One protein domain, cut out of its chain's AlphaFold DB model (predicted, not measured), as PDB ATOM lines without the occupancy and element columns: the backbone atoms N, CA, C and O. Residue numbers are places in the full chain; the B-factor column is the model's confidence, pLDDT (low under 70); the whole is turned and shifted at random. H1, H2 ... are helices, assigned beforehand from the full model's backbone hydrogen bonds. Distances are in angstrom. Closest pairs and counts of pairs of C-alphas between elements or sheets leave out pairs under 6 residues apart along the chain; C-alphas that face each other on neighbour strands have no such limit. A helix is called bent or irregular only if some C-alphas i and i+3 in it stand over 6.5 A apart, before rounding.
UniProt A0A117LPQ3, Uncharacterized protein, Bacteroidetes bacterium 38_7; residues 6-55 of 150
ATOM      1  N   GLN A   6       0.821 -25.298  10.852       89.50
ATOM      2  CA  GLN A   6       0.744 -24.824   9.463       89.50
ATOM      3  C   GLN A   6      -0.415 -25.476   8.701       89.50
ATOM      4  O   GLN A   6      -1.030 -24.852   7.838       89.50
ATOM      5  N   ASN A   7      -0.745 -26.725   9.037       90.25
ATOM      6  CA  ASN A   7      -1.827 -27.465   8.396       90.25
ATOM      7  C   ASN A   7      -3.156 -27.386   9.159       90.25
ATOM      8  O   ASN A   7      -4.066 -28.152   8.833       90.25
ATOM      9  N   PHE A   8      -3.305 -26.459  10.115       91.00
ATOM     10  CA  PHE A   8      -4.534 -26.273  10.898       91.00
ATOM     11  C   PHE A   8      -5.790 -26.241  10.017       91.00
ATOM     12  O   PHE A   8      -6.712 -27.032  10.211       91.00
ATOM     13  N   ASN A   9      -5.766 -25.449   8.943       90.06
ATOM     14  CA  ASN A   9      -6.885 -25.303   8.005       90.06
ATOM     15  C   ASN A   9      -7.285 -26.603   7.282       90.06
ATOM     16  O   ASN A   9      -8.386 -26.690   6.746       90.06
ATOM     17  N   LYS A  10      -6.409 -27.614   7.239       88.94
ATOM     18  CA  LYS A  10      -6.676 -28.904   6.582       88.94
ATOM     19  C   LYS A  10      -7.196 -29.951   7.559       88.94
ATOM     20  O   LYS A  10      -8.079 -30.731   7.201       88.94
ATOM     21  N   TRP A  11      -6.645 -30.008   8.772       91.38
ATOM     22  CA  TRP A  11      -7.025 -31.030   9.753       91.38
ATOM     23  C   TRP A  11      -8.163 -30.601  10.670       91.38
ATOM     24  O   TRP A  11      -8.991 -31.447  11.002       91.38
ATOM     25  N   TYR A  12      -8.277 -29.319  11.015       92.62
ATOM     26  CA  TYR A  12      -9.300 -28.838  11.943       92.62
ATOM     27  C   TYR A  12     -10.740 -29.039  11.430       92.62
ATOM     28  O   TYR A  12     -11.550 -29.610  12.167       92.62
ATOM     29  N   PRO A  13     -11.081 -28.725  10.160       91.56
ATOM     30  CA  PRO A  13     -12.428 -28.993   9.648       91.56
ATOM     31  C   PRO A  13     -12.776 -30.484   9.652       91.56
ATOM     32  O   PRO A  13     -13.898 -30.861   9.978       91.56
ATOM     33  N   ARG A  14     -11.796 -31.345   9.336       90.62
ATOM     34  CA  ARG A  14     -11.959 -32.808   9.349       90.62
ATOM     35  C   ARG A  14     -12.109 -33.363  10.761       90.62
ATOM     36  O   ARG A  14     -12.856 -34.314  10.957       90.62
ATOM     37  N   TYR A  15     -11.421 -32.772  11.734       90.81
ATOM     38  CA  TYR A  15     -11.605 -33.081  13.148       90.81
ATOM     39  C   TYR A  15     -13.028 -32.730  13.597       90.81
ATOM     40  O   TYR A  15     -13.726 -33.582  14.148       90.81
ATOM     41  N   LYS A  16     -13.507 -31.520  13.275       91.81
ATOM     42  CA  LYS A  16     -14.857 -31.068  13.646       91.81
ATOM     43  C   LYS A  16     -15.961 -31.890  12.976       91.81
ATOM     44  O   LYS A  16     -16.958 -32.204  13.620       91.81
ATOM     45  N   SER A  17     -15.764 -32.308  11.725       89.50
ATOM     46  CA  SER A  17     -16.700 -33.176  11.000       89.50
ATOM     47  C   SER A  17     -16.585 -34.669  11.344       89.50
ATOM     48  O   SER A  17     -17.251 -35.484  10.712       89.50
ATOM     49  N   LYS A  18     -15.763 -35.047  12.339       88.75
ATOM     50  CA  LYS A  18     -15.488 -36.445  12.736       88.75
ATOM     51  C   LYS A  18     -14.938 -37.322  11.595       88.75
ATOM     52  O   LYS A  18     -15.070 -38.540  11.625       88.75
ATOM     53  N   GLY A  19     -14.283 -36.716  10.604       85.50
ATOM     54  CA  GLY A  19     -13.695 -37.385   9.438       85.50
ATOM     55  C   GLY A  19     -12.236 -37.835   9.612       85.50
ATOM     56  O   GLY A  19     -11.556 -38.086   8.608       85.50
ATOM     57  N   LEU A  20     -11.730 -37.870  10.850       88.88
ATOM     58  CA  LEU A  20     -10.392 -38.350  11.216       88.88
ATOM     59  C   LEU A  20     -10.469 -39.721  11.893       88.88
ATOM     60  O   LEU A  20     -11.432 -40.019  12.605       88.88
ATOM     61  N   ASN A  21      -9.429 -40.535  11.711       91.62
ATOM     62  CA  ASN A  21      -9.333 -41.825  12.389       91.62
ATOM     63  C   ASN A  21      -9.056 -41.645  13.902       91.62
ATOM     64  O   ASN A  21      -8.711 -40.561  14.377       91.62
ATOM     65  N   GLN A  22      -9.226 -42.706  14.697       90.19
ATOM     66  CA  GLN A  22      -9.115 -42.617  16.160       90.19
ATOM     67  C   GLN A  22      -7.717 -42.183  16.637       90.19
ATOM     68  O   GLN A  22      -7.610 -41.420  17.595       90.19
ATOM     69  N   GLN A  23      -6.657 -42.617  15.954       90.00
ATOM     70  CA  GLN A  23      -5.279 -42.240  16.280       90.00
ATOM     71  C   GLN A  23      -5.006 -40.759  15.978       90.00
ATOM     72  O   GLN A  23      -4.448 -40.048  16.808       90.00
ATOM     73  N   GLU A  24      -5.461 -40.260  14.830       90.56
ATOM     74  CA  GLU A  24      -5.367 -38.850  14.445       90.56
ATOM     75  C   GLU A  24      -6.154 -37.959  15.411       90.56
ATOM     76  O   GLU A  24      -5.668 -36.897  15.788       90.56
ATOM     77  N   ASN A  25      -7.318 -38.408  15.891       91.62
ATOM     78  CA  ASN A  25      -8.080 -37.682  16.911       91.62
ATOM     79  C   ASN A  25      -7.307 -37.530  18.230       91.62
ATOM     80  O   ASN A  25      -7.380 -36.475  18.860       91.62
ATOM     81  N   LEU A  26      -6.562 -38.554  18.655       92.38
ATOM     82  CA  LEU A  26      -5.719 -38.465  19.853       92.38
ATOM     83  C   LEU A  26      -4.570 -37.472  19.653       92.38
ATOM     84  O   LEU A  26      -4.333 -36.637  20.523       92.38
ATOM     85  N   LEU A  27      -3.920 -37.505  18.487       92.94
ATOM     86  CA  LEU A  27      -2.849 -36.566  18.146       92.94
ATOM     87  C   LEU A  27      -3.349 -35.118  18.083       92.94
ATOM     88  O   LEU A  27      -2.674 -34.217  18.574       92.94
ATOM     89  N   VAL A  28      -4.547 -34.888  17.538       92.81
ATOM     90  CA  VAL A  28      -5.186 -33.564  17.538       92.81
ATOM     91  C   VAL A  28      -5.458 -33.085  18.958       92.81
ATOM     92  O   VAL A  28      -5.093 -31.960  19.290       92.81
ATOM     93  N   LYS A  29      -6.040 -33.929  19.818       92.06
ATOM     94  CA  LYS A  29      -6.283 -33.574  21.226       92.06
ATOM     95  C   LYS A  29      -4.987 -33.222  21.949       92.06
ATOM     96  O   LYS A  29      -4.928 -32.206  22.632       92.06
ATOM     97  N   GLN A  30      -3.939 -34.018  21.755       93.31
ATOM     98  CA  GLN A  30      -2.624 -33.748  22.331       93.31
ATOM     99  C   GLN A  30      -2.035 -32.427  21.812       93.31
ATOM    100  O   GLN A  30      -1.497 -31.646  22.593       93.31
ATOM    101  N   HIS A  31      -2.170 -32.144  20.515       92.75
ATOM    102  CA  HIS A  31      -1.699 -30.895  19.922       92.75
ATOM    103  C   HIS A  31      -2.457 -29.672  20.456       92.75
ATOM    104  O   HIS A  31      -1.826 -28.672  20.781       92.75
ATOM    105  N   MET A  32      -3.784 -29.755  20.596       90.69
ATOM    106  CA  MET A  32      -4.606 -28.672  21.150       90.69
ATOM    107  C   MET A  32      -4.271 -28.373  22.615       90.69
ATOM    108  O   MET A  32      -4.283 -27.214  23.008       90.69
ATOM    109  N   LEU A  33      -3.923 -29.391  23.410       91.75
ATOM    110  CA  LEU A  33      -3.474 -29.196  24.794       91.75
ATOM    111  C   LEU A  33      -2.079 -28.558  24.878       91.75
ATOM    112  O   LEU A  33      -1.796 -27.825  25.820       91.75
ATOM    113  N   GLY A  34      -1.201 -28.840  23.912       90.81
ATOM    114  CA  GLY A  34       0.174 -28.330  23.896       90.81
ATOM    115  C   GLY A  34       0.369 -27.005  23.151       90.81
ATOM    116  O   GLY A  34       1.398 -26.358  23.328       90.81
ATOM    117  N   CYS A  35      -0.576 -26.593  22.300       93.06
ATOM    118  CA  CYS A  35      -0.422 -25.437  21.422       93.06
ATOM    119  C   CYS A  35      -1.536 -24.404  21.618       93.06
ATOM    120  O   CYS A  35      -2.598 -24.491  21.001       93.06
ATOM    121  N   ILE A  36      -1.219 -23.355  22.383       93.31
ATOM    122  CA  ILE A  36      -2.124 -22.229  22.664       93.31
ATOM    123  C   ILE A  36      -2.643 -21.583  21.372       93.31
ATOM    124  O   ILE A  36      -3.818 -21.271  21.261       93.31
ATOM    125  N   LYS A  37      -1.788 -21.417  20.354       92.12
ATOM    126  CA  LYS A  37      -2.180 -20.765  19.091       92.12
ATOM    127  C   LYS A  37      -3.299 -21.515  18.366       92.12
ATOM    128  O   LYS A  37      -4.207 -20.900  17.824       92.12
ATOM    129  N   CYS A  38      -3.212 -22.842  18.322       91.31
ATOM    130  CA  CYS A  38      -4.209 -23.665  17.642       91.31
ATOM    131  C   CYS A  38      -5.511 -23.747  18.442       91.31
ATOM    132  O   CYS A  38      -6.579 -23.781  17.838       91.31
ATOM    133  N   SER A  39      -5.434 -23.759  19.777       90.69
ATOM    134  CA  SER A  39      -6.629 -23.767  20.624       90.69
ATOM    135  C   SER A  39      -7.380 -22.438  20.565       90.69
ATOM    136  O   SER A  39      -8.597 -22.455  20.414       90.69
ATOM    137  N   THR A  40      -6.682 -21.295  20.597       92.00
ATOM    138  CA  THR A  40      -7.329 -19.976  20.479       92.00
ATOM    139  C   THR A  40      -7.972 -19.792  19.108       92.00
ATOM    140  O   THR A  40      -9.117 -19.369  19.020       92.00
ATOM    141  N   LEU A  41      -7.286 -20.193  18.032       92.06
ATOM    142  CA  LEU A  41      -7.859 -20.165  16.680       92.06
ATOM    143  C   LEU A  41      -9.110 -21.046  16.560       92.06
ATOM    144  O   LEU A  41     -10.056 -20.684  15.864       92.06
ATOM    145  N   ALA A  42      -9.130 -22.206  17.220       90.62
ATOM    146  CA  ALA A  42     -10.305 -23.069  17.239       90.62
ATOM    147  C   ALA A  42     -11.504 -22.392  17.922       90.62
ATOM    148  O   ALA A  42     -12.603 -22.418  17.371       90.62
ATOM    149  N   GLU A  43     -11.276 -21.749  19.066       89.69
ATOM    150  CA  GLU A  43     -12.292 -21.027  19.841       89.69
ATOM    151  C   GLU A  43     -12.823 -19.786  19.102       89.69
ATOM    152  O   GLU A  43     -14.032 -19.554  19.050       89.69
ATOM    153  N   GLU A  44     -11.950 -19.028  18.435       88.88
ATOM    154  CA  GLU A  44     -12.346 -17.913  17.563       88.88
ATOM    155  C   GLU A  44     -13.262 -18.380  16.422       88.88
ATOM    156  O   GLU A  44     -14.267 -17.741  16.110       88.88
ATOM    157  N   ILE A  45     -12.955 -19.525  15.808       87.88
ATOM    158  CA  ILE A  45     -13.797 -20.088  14.746       87.88
ATOM    159  C   ILE A  45     -15.141 -20.558  15.312       87.88
ATOM    160  O   ILE A  45     -16.176 -20.331  14.687       87.88
ATOM    161  N   GLU A  46     -15.150 -21.210  16.474       87.12
ATOM    162  CA  GLU A  46     -16.382 -21.700  17.100       87.12
ATOM    163  C   GLU A  46     -17.299 -20.551  17.530       87.12
ATOM    164  O   GLU A  46     -18.479 -20.559  17.180       87.12
ATOM    165  N   SER A  47     -16.753 -19.508  18.152       84.69
ATOM    166  CA  SER A  47     -17.508 -18.301  18.517       84.69
ATOM    167  C   SER A  47     -18.032 -17.529  17.295       84.69
ATOM    168  O   SER A  47     -19.164 -17.033  17.297       84.69
ATOM    169  N   ALA A  48     -17.269 -17.475  16.199       80.12
ATOM    170  CA  ALA A  48     -17.722 -16.887  14.935       80.12
ATOM    171  C   ALA A  48     -18.851 -17.693  14.265       80.12
ATOM    172  O   ALA A  48     -19.679 -17.129  13.544       80.12
ATOM    173  N   ILE A  49     -18.895 -19.010  14.478       81.12
ATOM    174  CA  ILE A  49     -19.992 -19.863  14.007       81.12
ATOM    175  C   ILE A  49     -21.218 -19.669  14.901       81.12
ATOM    176  O   ILE A  49     -22.306 -19.432  14.386       81.12
ATOM    177  N   GLU A  50     -21.053 -19.714  16.219       77.81
ATOM    178  CA  GLU A  50     -22.152 -19.590  17.180       77.81
ATOM    179  C   GLU A  50     -22.853 -18.224  17.088       77.81
ATOM    180  O   GLU A  50     -24.080 -18.153  17.017       77.81
ATOM    181  N   SER A  51     -22.087 -17.139  16.932       70.69
ATOM    182  CA  SER A  51     -22.635 -15.794  16.694       70.69
ATOM    183  C   SER A  51     -23.433 -15.667  15.389       70.69
ATOM    184  O   SER A  51     -24.334 -14.836  15.310       70.69
ATOM    185  N   LYS A  52     -23.158 -16.499  14.375       61.06
ATOM    186  CA  LYS A  52     -23.950 -16.563  13.132       61.06
ATOM    187  C   LYS A  52     -25.166 -17.485  13.227       61.06
ATOM    188  O   LYS A  52     -26.108 -17.299  12.460       61.06
ATOM    189  N   VAL A  53     -25.143 -18.476  14.118       57.34
ATOM    190  CA  VAL A  53     -26.254 -19.418  14.336       57.34
ATOM    191  C   VAL A  53     -27.371 -18.789  15.176       57.34
ATOM    192  O   VAL A  53     -28.524 -19.179  15.019       57.34
ATOM    193  N   ASN A  54     -27.082 -17.730  15.940       52.03
ATOM    194  CA  ASN A  54     -28.087 -16.847  16.553       52.03
ATOM    195  C   ASN A  54     -28.774 -15.921  15.525       52.03
ATOM    196  O   ASN A  54     -28.949 -14.724  15.747       52.03
ATOM    197  N   PHE A  55     -29.162 -16.470  14.373       52.50
ATOM    198  CA  PHE A  55     -30.153 -15.839  13.516       52.50
ATOM    199  C   PHE A  55     -31.503 -16.037  14.204       52.50
ATOM    200  O   PHE A  55     -32.098 -17.111  14.125       52.50
TER     201      PHE A  55
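AT A GLANCE: This is residues 6 to 55 of the 150 residues of an uncharacterized protein of Bacteroidetes bacterium 38_7 (UniProt A0A117LPQ3). The longest helix, H3, meets H2 at an L-shaped corner, with H1 near both; residues 43 to 55, mostly H3, stick out as an arm. The printed part has 50 residues with three named helices, H1, H2, H3 in chain order, and is all helix. It is only just compact, close to loose, with a radius of gyration of the C-alphas of 11.7 A, spanning 36 by 23 by 16 A.

IN THESE COORDINATES: Find C-alpha 36 at (-2.124, -22.229, 22.664); H3 runs 25.7 A to C-alpha 53 at (-26.254, -19.418, 14.336). H2 is residues 22 to 34, 18.7 A. H1, residues 6 to 16, 17.3 A, is irregular: C-alphas 6 and 9 are 7.8 A apart.

HOW THE PARTS SIT: H3, with residues 38 to 39 alone, and H2, with 31 to 33 alone, touch only at the corner, about perpendicular at 75 degrees; their closest C-alphas, Met 32 and Ser 39, are 5.3 A apart. H1 is close to but not clearly touching H3 (closest C-alphas Phe 8 and Cys 38, 7.2 A) and H2 (Tyr 15 and Asn 25, 6.9 A). Every O i to N i+4 pair is within hydrogen-bond range in H2, 13 of 14 in H3, 4 of 7 in H1.

THE WHOLE: The printed part has no cut, and both links are tight. Residues 52 to 55 have pLDDT under 70.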